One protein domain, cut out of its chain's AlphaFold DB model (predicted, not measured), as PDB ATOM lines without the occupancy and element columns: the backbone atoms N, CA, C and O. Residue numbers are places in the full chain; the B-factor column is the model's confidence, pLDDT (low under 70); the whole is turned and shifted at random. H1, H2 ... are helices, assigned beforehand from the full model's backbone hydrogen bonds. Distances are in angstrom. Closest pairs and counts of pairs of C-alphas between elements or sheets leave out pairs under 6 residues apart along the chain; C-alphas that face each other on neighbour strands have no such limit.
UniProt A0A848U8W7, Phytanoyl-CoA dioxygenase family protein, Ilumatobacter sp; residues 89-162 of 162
ATOM      1  N   GLU A  89     188.349 204.955 208.475       93.31
ATOM      2  CA  GLU A  89     189.190 205.868 209.261       93.31
ATOM      3  C   GLU A  89     189.148 205.527 210.759       93.31
ATOM      4  O   GLU A  89     190.190 205.341 211.388       93.31
ATOM      5  N   GLU A  90     187.946 205.349 211.309       93.56
ATOM      6  CA  GLU A  90     187.731 204.855 212.668       93.56
ATOM      7  C   GLU A  90     187.399 203.358 212.649       93.56
ATOM      8  O   GLU A  90     186.608 202.881 211.833       93.56
ATOM      9  N   ASN A  91     187.992 202.602 213.574       92.56
ATOM     10  CA  ASN A  91     187.708 201.180 213.725       92.56
ATOM     11  C   ASN A  91     186.395 200.975 214.495       92.56
ATOM     12  O   ASN A  91     186.405 200.800 215.715       92.56
ATOM     13  N   GLN A  92     185.277 200.987 213.765       92.44
ATOM     14  CA  GLN A  92     183.923 200.912 214.322       92.44
ATOM     15  C   GLN A  92     183.697 199.677 215.205       92.44
ATOM     16  O   GLN A  92     183.019 199.777 216.223       92.44
ATOM     17  N   TYR A  93     184.328 198.540 214.890       89.62
ATOM     18  CA  TYR A  93     184.185 197.296 215.662       89.62
ATOM     19  C   TYR A  93     184.763 197.376 217.080       89.62
ATOM     20  O   TYR A  93     184.404 196.568 217.933       89.62
ATOM     21  N   LEU A  94     185.701 198.299 217.312       92.25
ATOM     22  CA  LEU A  94     186.301 198.541 218.626       92.25
ATOM     23  C   LEU A  94     185.758 199.812 219.278       92.25
ATOM     24  O   LEU A  94     185.672 199.878 220.501       92.25
ATOM     25  N   ALA A  95     185.429 200.825 218.473       94.44
ATOM     26  CA  ALA A  95     184.908 202.096 218.955       94.44
ATOM     27  C   ALA A  95     183.465 201.969 219.467       94.44
ATOM     28  O   ALA A  95     183.123 202.574 220.483       94.44
ATOM     29  N   CYS A  96     182.632 201.163 218.801       95.25
ATOM     30  CA  CYS A  96     181.274 200.863 219.242       95.25
ATOM     31  C   CYS A  96     181.263 199.548 220.041       95.25
ATOM     32  O   CYS A  96     181.506 198.489 219.455       95.25
ATOM     33  N   PRO A  97     180.950 199.569 221.352       95.44
ATOM     34  CA  PRO A  97     180.869 198.348 222.145       95.44
ATOM     35  C   PRO A  97     179.872 197.343 221.539       95.44
ATOM     36  O   PRO A  97     178.800 197.767 221.086       95.44
ATOM     37  N   PRO A  98     180.168 196.027 221.530       93.31
ATOM     38  CA  PRO A  98     179.285 195.017 220.944       93.31
ATOM     39  C   PRO A  98     177.866 195.030 221.517       93.31
ATOM     40  O   PRO A  98     176.901 194.851 220.778       93.31
ATOM     41  N   GLU A  99     177.719 195.295 222.815       94.94
ATOM     42  CA  GLU A  99     176.423 195.421 223.476       94.94
ATOM     43  C   GLU A  99     175.601 196.592 222.923       94.94
ATOM     44  O   GLU A  99     174.392 196.453 222.763       94.94
ATOM     45  N   VAL A 100     176.242 197.700 222.536       96.62
ATOM     46  CA  VAL A 100     175.572 198.835 221.886       96.62
ATOM     47  C   VAL A 100     175.262 198.497 220.432       96.62
ATOM     48  O   VAL A 100     174.114 198.637 220.011       96.62
ATOM     49  N   ALA A 101     176.245 197.986 219.686       96.56
ATOM     50  CA  ALA A 101     176.076 197.593 218.287       96.56
ATOM     51  C   ALA A 101     174.918 196.593 218.122       96.56
ATOM     52  O   ALA A 101     174.106 196.717 217.209       96.56
ATOM     53  N   SER A 102     174.768 195.657 219.064       95.69
ATOM     54  CA  SER A 102     173.689 194.666 219.056       95.69
ATOM     55  C   SER A 102     172.273 195.264 219.142       95.69
ATOM     56  O   SER A 102     171.307 194.579 218.815       95.69
ATOM     57  N   THR A 103     172.124 196.536 219.516       96.75
ATOM     58  CA  THR A 103     170.822 197.225 219.569       96.75
ATOM     59  C   THR A 103     170.478 198.008 218.302       96.75
ATOM     60  O   THR A 103     169.348 198.472 218.171       96.75
ATOM     61  N   LEU A 104     171.431 198.173 217.381       97.19
ATOM     62  CA  LEU A 104     171.259 198.961 216.163       97.19
ATOM     63  C   LEU A 104     170.584 198.151 215.055       97.19
ATOM     64  O   LEU A 104     170.690 196.924 215.026       97.19
ATOM     65  N   ASP A 105     169.945 198.843 214.114       97.94
ATOM     66  CA  ASP A 105     169.357 198.223 212.927       97.94
ATOM     67  C   ASP A 105     170.430 197.577 212.038       97.94
ATOM     68  O   ASP A 105     171.530 198.110 211.862       97.94
ATOM     69  N   ASP A 106     170.091 196.447 211.418       96.62
ATOM     70  CA  ASP A 106     171.017 195.691 210.571       96.62
ATOM     71  C   ASP A 106     171.586 196.523 209.413       96.62
ATOM     72  O   ASP A 106     172.760 196.386 209.078       96.62
ATOM     73  N   ASP A 107     170.789 197.406 208.806       96.75
ATOM     74  CA  ASP A 107     171.252 198.249 207.696       96.75
ATOM     75  C   ASP A 107     172.292 199.280 208.147       96.75
ATOM     76  O   ASP A 107     173.264 199.533 207.430       96.75
ATOM     77  N   LEU A 108     172.150 199.821 209.361       96.12
ATOM     78  CA  LEU A 108     173.164 200.690 209.954       96.12
ATOM     79  C   LEU A 108     174.432 199.897 210.278       96.12
ATOM     80  O   LEU A 108     175.532 200.356 209.988       96.12
ATOM     81  N   LEU A 109     174.296 198.688 210.820       96.25
ATOM     82  CA  LEU A 109     175.442 197.828 211.106       96.25
ATOM     83  C   LEU A 109     176.205 197.453 209.832       96.25
ATOM     84  O   LEU A 109     177.432 197.544 209.805       96.25
ATOM     85  N   ARG A 110     175.503 197.122 208.744       94.69
ATOM     86  CA  ARG A 110     176.122 196.902 207.426       94.69
ATOM     87  C   ARG A 110     176.891 198.137 206.958       94.69
ATOM     88  O   ARG A 110     178.022 198.010 206.492       94.69
ATOM     89  N   LEU A 111     176.325 199.330 207.139       93.88
ATOM     90  CA  LEU A 111     176.987 200.599 206.815       93.88
ATOM     91  C   LEU A 111     178.222 200.867 207.692       93.88
ATOM     92  O   LEU A 111     179.226 201.381 207.203       93.88
ATOM     93  N   MET A 112     178.173 200.470 208.966       94.75
ATOM     94  CA  MET A 112     179.294 200.530 209.913       94.75
ATOM     95  C   MET A 112     180.377 199.476 209.645       94.75
ATOM     96  O   MET A 112     181.428 199.531 210.281       94.75
ATOM     97  N   GLY A 113     180.157 198.546 208.713       93.75
ATOM     98  CA  GLY A 113     181.133 197.529 208.319       93.75
ATOM     99  C   GLY A 113     180.836 196.117 208.826       93.75
ATOM    100  O   GLY A 113     181.605 195.207 208.543       93.75
ATOM    101  N   TYR A 114     179.714 195.864 209.508       94.50
ATOM    102  CA  TYR A 114     179.286 194.502 209.872       94.50
ATOM    103  C   TYR A 114     178.763 193.726 208.646       94.50
ATOM    104  O   TYR A 114     177.669 193.179 208.642       94.50
ATOM    105  N   GLN A 115     179.531 193.724 207.565       91.12
ATOM    106  CA  GLN A 115     179.328 192.953 206.351       91.12
ATOM    107  C   GLN A 115     180.680 192.773 205.664       91.12
ATOM    108  O   GLN A 115     181.544 193.650 205.712       91.12
ATOM    109  N   GLU A 116     180.857 191.656 204.974       89.81
ATOM    110  CA  GLU A 116     182.040 191.464 204.141       89.81
ATOM    111  C   GLU A 116     182.056 192.461 202.970       89.81
ATOM    112  O   GLU A 116     181.079 192.596 202.232       89.81
ATOM    113  N   GLY A 117     183.188 193.137 202.772       86.88
ATOM    114  CA  GLY A 117     183.357 194.132 201.711       86.88
ATOM    115  C   GLY A 117     183.700 193.539 200.342       86.88
ATOM    116  O   GLY A 117     183.415 194.149 199.312       86.88
ATOM    117  N   ALA A 118     184.327 192.358 200.322       85.38
ATOM    118  CA  ALA A 118     184.623 191.558 199.131       85.38
ATOM    119  C   ALA A 118     185.000 190.122 199.541       85.38
ATOM    120  O   ALA A 118     185.025 189.793 200.728       85.38
ATOM    121  N   PHE A 119     185.344 189.266 198.568       82.06
ATOM    122  CA  PHE A 119     185.873 187.933 198.864       82.06
ATOM    123  C   PHE A 119     187.104 188.033 199.772       82.06
ATOM    124  O   PHE A 119     188.085 188.689 199.424       82.06
ATOM    125  N   ALA A 120     187.029 187.373 200.928       84.50
ATOM    126  CA  ALA A 120     188.064 187.380 201.955       84.50
ATOM    127  C   ALA A 120     188.400 188.772 202.542       84.50
ATOM    128  O   ALA A 120     189.504 188.960 203.054       84.50
ATOM    129  N   LEU A 121     187.461 189.730 202.530       90.25
ATOM    130  CA  LEU A 121     187.619 191.040 203.177       90.25
ATOM    131  C   LEU A 121     186.487 191.313 204.172       90.25
ATOM    132  O   LEU A 121     185.320 191.359 203.794       90.25
ATOM    133  N   GLY A 122     186.852 191.557 205.433       90.50
ATOM    134  CA  GLY A 122     185.908 191.957 206.482       90.50
ATOM    135  C   GLY A 122     185.119 190.809 207.114       90.50
ATOM    136  O   GLY A 122     184.074 191.067 207.687       90.50
ATOM    137  N   TYR A 123     185.584 189.561 207.017       91.69
ATOM    138  CA  TYR A 123     184.976 188.423 207.716       91.69
ATOM    139  C   TYR A 123     185.494 188.280 209.154       91.69
ATOM    140  O   TYR A 123     186.561 188.794 209.505       91.69
ATOM    141  N   VAL A 124     184.772 187.514 209.972       91.31
ATOM    142  CA  VAL A 124     185.211 187.088 211.308       91.31
ATOM    143  C   VAL A 124     185.679 185.633 211.253       91.31
ATOM    144  O   VAL A 124     185.024 184.789 210.648       91.31
ATOM    145  N   GLY A 125     186.815 185.321 211.885       88.00
ATOM    146  CA  GLY A 125     187.277 183.939 212.056       88.00
ATOM    147  C   GLY A 125     187.438 183.172 210.738       88.00
ATOM    148  O   GLY A 125     188.248 183.547 209.900       88.00
ATOM    149  N   ASP A 126     186.686 182.083 210.564       86.31
ATOM    150  CA  ASP A 126     186.745 181.194 209.393       86.31
ATOM    151  C   ASP A 126     185.702 181.584 208.326       86.31
ATOM    152  O   ASP A 126     184.772 180.830 208.029       86.31
ATOM    153  N   GLN A 127     185.846 182.802 207.784       87.25
ATOM    154  CA  GLN A 127     184.945 183.400 206.782       87.25
ATOM    155  C   GLN A 127     183.475 183.509 207.230       87.25
ATOM    156  O   GLN A 127     182.548 183.272 206.450       87.25
ATOM    157  N   GLU A 128     183.256 183.850 208.500       88.69
ATOM    158  CA  GLU A 128     181.919 184.083 209.044       88.69
ATOM    159  C   GLU A 128     181.470 185.529 208.799       88.69
ATOM    160  O   GLU A 128     182.269 186.468 208.877       88.69
ATOM    161  N   ASP A 129     180.175 185.698 208.522       89.44
ATOM    162  CA  ASP A 129     179.553 187.011 208.352       89.44
ATOM    163  C   ASP A 129     179.545 187.781 209.691       89.44
ATOM    164  O   ASP A 129     179.010 187.262 210.679       89.44
ATOM    165  N   PRO A 130     180.109 189.003 209.764       92.81
ATOM    166  CA  PRO A 130     180.209 189.744 211.022       92.81
ATOM    167  C   PRO A 130     178.861 190.060 211.668       92.81
ATOM    168  O   PRO A 130     178.759 190.030 212.895       92.81
ATOM    169  N   LEU A 131     177.833 190.369 210.868       94.12
ATOM    170  CA  LEU A 131     176.492 190.632 211.388       94.12
ATOM    171  C   LEU A 131     175.904 189.363 212.000       94.12
ATOM    172  O   LEU A 131     175.432 189.412 213.133       94.12
ATOM    173  N   GLY A 132     176.009 188.224 211.310       92.38
ATOM    174  CA  GLY A 132     175.635 186.926 211.869       92.38
ATOM    175  C   GLY A 132     176.312 186.670 213.217       92.38
ATOM    176  O   GLY A 132     175.633 186.415 214.209       92.38
ATOM    177  N   VAL A 133     177.635 186.848 213.299       93.00
ATOM    178  CA  VAL A 133     178.379 186.679 214.562       93.00
ATOM    179  C   VAL A 133     177.866 187.616 215.660       93.00
ATOM    180  O   VAL A 133     177.635 187.154 216.778       93.00
ATOM    181  N   LEU A 134     177.638 188.899 215.357       94.06
ATOM    182  CA  LEU A 134     177.094 189.871 216.316       94.06
ATOM    183  C   LEU A 134     175.691 189.476 216.811       94.06
ATOM    184  O   LEU A 134     175.363 189.693 217.976       94.06
ATOM    185  N   ARG A 135     174.869 188.879 215.940       94.19
ATOM    186  CA  ARG A 135     173.514 188.395 216.256       94.19
ATOM    187  C   ARG A 135     173.491 187.017 216.928       94.19
ATOM    188  O   ARG A 135     172.428 186.565 217.342       94.19
ATOM    189  N   GLY A 136     174.640 186.353 217.064       90.00
ATOM    190  CA  GLY A 136     174.726 184.981 217.575       90.00
ATOM    191  C   GLY A 136     174.347 183.907 216.546       90.00
ATOM    192  O   GLY A 136     174.178 182.741 216.901       90.00
ATOM    193  N   GLU A 137     174.243 184.272 215.271       83.62
ATOM    194  CA  GLU A 137     173.975 183.382 214.147       83.62
ATOM    195  C   GLU A 137     175.295 182.927 213.505       83.62
ATOM    196  O   GLU A 137     176.025 183.697 212.884       83.62
ATOM    197  N   ARG A 138     175.631 181.640 213.624       64.94
ATOM    198  CA  ARG A 138     176.829 181.066 212.987       64.94
ATOM    199  C   ARG A 138     176.466 180.541 211.601       64.94
ATOM    200  O   ARG A 138     175.984 179.417 211.468       64.94
ATOM    201  N   ARG A 139     176.703 181.338 210.558       63.19
ATOM    202  CA  ARG A 139     176.503 180.923 209.160       63.19
ATOM    203  C   ARG A 139     177.824 180.965 208.404       63.19
ATOM    204  O   ARG A 139     178.251 182.012 207.929       63.19
ATOM    205  N   LYS A 140     178.452 179.799 208.259       59.44
ATOM    206  CA  LYS A 140     179.657 179.645 207.441       59.44
ATOM    207  C   LYS A 140     179.298 179.846 205.967       59.44
ATOM    208  O   LYS A 140     178.326 179.251 205.486       59.44
ATOM    209  N   LYS A 141     180.040 180.683 205.237       60.59
ATOM    210  CA  LYS A 141     179.878 180.746 203.779       60.59
ATOM    211  C   LYS A 141     180.278 179.407 203.166       60.59
ATOM    212  O   LYS A 141     181.257 178.791 203.579       60.59
ATOM    213  N   ARG A 142     179.496 178.966 202.176       58.09
ATOM    214  CA  ARG A 142     179.789 177.739 201.433       58.09
ATOM    215  C   ARG A 142     181.139 177.868 200.742       58.09
ATOM    216  O   ARG A 142     181.375 178.848 200.034       58.09
ATOM    217  N   THR A 143     181.991 176.873 200.928       62.22
ATOM    218  CA  THR A 143     183.301 176.782 200.285       62.22
ATOM    219  C   THR A 143     183.165 176.740 198.760       62.22
ATOM    220  O   THR A 143     182.096 176.455 198.211       62.22
ATOM    221  N   ILE A 144     184.263 177.008 198.044       60.69
ATOM    222  CA  ILE A 144     184.303 176.887 196.575       60.69
ATOM    223  C   ILE A 144     183.885 175.472 196.135       60.69
ATOM    224  O   ILE A 144     183.159 175.338 195.155       60.69
ATOM    225  N   GLY A 145     184.263 174.436 196.895       59.22
ATOM    226  CA  GLY A 145     183.840 173.054 196.640       59.22
ATOM    227  C   GLY A 145     182.320 172.876 196.695       59.22
ATOM    228  O   GLY A 145     181.736 172.283 195.797       59.22
ATOM    229  N   GLU A 146     181.659 173.492 197.675       57.62
ATOM    230  CA  GLU A 146     180.198 173.427 197.844       57.62
ATOM    231  C   GLU A 146     179.431 174.293 196.818       57.62
ATOM    232  O   GLU A 146     178.280 174.005 196.482       57.62
ATOM    233  N   HIS A 147     180.051 175.348 196.273       55.19
ATOM    234  CA  HIS A 147     179.517 176.070 195.105       55.19
ATOM    235  C   HIS A 147     179.685 175.273 193.803       55.19
ATOM    236  O   HIS A 147     178.825 175.351 192.922       55.19
ATOM    237  N   GLY A 148     180.764 174.495 193.680       48.97
ATOM    238  CA  GLY A 148     181.028 173.637 192.525       48.97
ATOM    239  C   GLY A 148     179.963 172.559 192.310       48.97
ATOM    240  O   GLY A 148     179.631 172.254 191.167       48.97
ATOM    241  N   GLU A 149     179.360 172.054 193.388       50.38
ATOM    242  CA  GLU A 149     178.289 171.045 193.334       50.38
ATOM    243  C   GLU A 149     176.927 171.602 192.886       50.38
ATOM    244  O   GLU A 149     176.062 170.847 192.444       50.38
ATOM    245  N   THR A 150     176.714 172.920 192.973       49.66
ATOM    246  CA  THR A 150     175.401 173.552 192.724       49.66
ATOM    247  C   THR A 150     175.377 174.508 191.530       49.66
ATOM    248  O   THR A 150     174.301 174.911 191.086       49.66
ATOM    249  N   SER A 151     176.539 174.851 190.968       50.03
ATOM    250  CA  SER A 151     176.654 175.698 189.781       50.03
ATOM    251  C   SER A 151     176.667 174.865 188.497       50.03
ATOM    252  O   SER A 151     177.617 174.129 188.224       50.03
ATOM    253  N   SER A 152     175.649 175.038 187.650       54.41
ATOM    254  CA  SER A 152     175.577 174.405 186.323       54.41
ATOM    255  C   SER A 152     176.762 174.768 185.416       54.41
ATOM    256  O   SER A 152     177.146 173.968 184.564       54.41
ATOM    257  N   GLY A 153     177.385 175.936 185.622       56.41
ATOM    258  CA  GLY A 153     178.575 176.368 184.883       56.41
ATOM    259  C   GLY A 153     179.867 175.667 185.318       56.41
ATOM    260  O   GLY A 153     180.741 175.429 184.488       56.41
ATOM    261  N   HIS A 154     179.986 175.285 186.594       53.91
ATOM    262  CA  HIS A 154     181.179 174.596 187.102       53.91
ATOM    263  C   HIS A 154     181.238 173.140 186.623       53.91
ATOM    264  O   HIS A 154     182.287 172.667 186.188       53.91
ATOM    265  N   ALA A 155     180.088 172.456 186.609       54.69
ATOM    266  CA  ALA A 155     179.972 171.099 186.079       54.69
ATOM    267  C   ALA A 155     180.301 171.009 184.575       54.69
ATOM    268  O   ALA A 155     180.788 169.974 184.128       54.69
ATOM    269  N   ALA A 156     180.045 172.072 183.804       55.97
ATOM    270  CA  ALA A 156     180.411 172.144 182.390       55.97
ATOM    271  C   ALA A 156     181.928 172.325 182.206       55.97
ATOM    272  O   ALA A 156     182.557 171.532 181.516       55.97
ATOM    273  N   PHE A 157     182.535 173.287 182.908       58.44
ATOM    274  CA  PHE A 157     183.981 173.542 182.841       58.44
ATOM    275  C   PHE A 157     184.832 172.329 183.260       58.44
ATOM    276  O   PHE A 157     185.839 172.029 182.629       58.44
ATOM    277  N   ALA A 158     184.417 171.600 184.301       56.81
ATOM    278  CA  ALA A 158     185.142 170.424 184.783       56.81
ATOM    279  C   ALA A 158     185.092 169.224 183.816       56.81
ATOM    280  O   ALA A 158     185.986 168.385 183.860       56.81
ATOM    281  N   ARG A 159     184.069 169.133 182.953       57.53
ATOM    282  CA  ARG A 159     183.950 168.068 181.940       57.53
ATOM    283  C   ARG A 159     184.811 168.323 180.709       57.53
ATOM    284  O   ARG A 159     185.273 167.367 180.107       57.53
ATOM    285  N   ASP A 160     185.035 169.587 180.364       55.12
ATOM    286  CA  ASP A 160     185.834 169.971 179.195       55.12
ATOM    287  C   ASP A 160     187.352 169.974 179.480       55.12
ATOM    288  O   ASP A 160     188.159 170.145 178.568       55.12
ATOM    289  N   ALA A 161     187.750 169.793 180.745       51.62
ATOM    290  CA  ALA A 161     189.143 169.780 181.199       51.62
ATOM    291  C   ALA A 161     189.744 168.365 181.369       51.62
ATOM    292  O   ALA A 161     190.882 168.242 181.832       51.62
ATOM    293  N   THR A 162     189.000 167.314 181.010       42.88
ATOM    294  CA  THR A 162     189.421 165.897 181.008       42.88
ATOM    295  C   THR A 162     189.229 165.285 179.635       42.88
ATOM    296  O   THR A 162     190.134 164.546 179.192       42.88
TER     297      THR A 162
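AT A GLANCE: This is residues 89 to 162 of the 162 residues of the protein "Phytanoyl-CoA dioxygenase family protein" of Ilumatobacter sp (UniProt A0A848U8W7). A tail with H5 and the longest helix, H6, makes the length, leading away from a loose head of short helices, H1 to H4, and looped residues 112 to 129. The 74 printed residues hold six named helices, H1 to H6 in order, and no named strand: all helix, with under half in named elements. It is only just loose, close to extended, radius of gyration of the C-alphas 16.7 A, spanning 54 by 26 by 20 A.

IN THESE COORDINATES: Find C-alpha 152 at (175.577, 174.405, 186.323); H6 runs 13.3 A to C-alpha 160 at (185.834, 169.971, 179.195). Before it find H5, 144 to 148; H4, 130 to 135, and H3, 106 to 111, each 8.6 A; H2, 98 to 101; and H1, 92 to 95.

HOW THE PARTS SIT: H6 and H5 are close but not clearly touching; their closest C-alphas, His 154 and Gly 148, are 5.5 A apart. H4 and H5 are apart. Hairpin H3 and H4 only just touch, with 3 pairs of C-alphas within 8 A, closest Leu 109 and Leu 131, 7.3 A; they run opposite ways at a shallow 28 degrees. H2 is close but not clearly touching H4, closest C-alphas Pro 98 and Leu 134, 7.3 A; H1 and H2 meet only through their link. O i to N i+4 pairs are within hydrogen-bond range throughout H3, H4 and H5, and 3 of 5 in H6; H1 and H2 are too short.

THE WHOLE: The farthest C-alphas, Val 100 and Thr 162, are 54.3 A apart. The printed part has no cut; the H3 to H4 link is long, 18 residues. Residues 138 to 162 have pLDDT under 70.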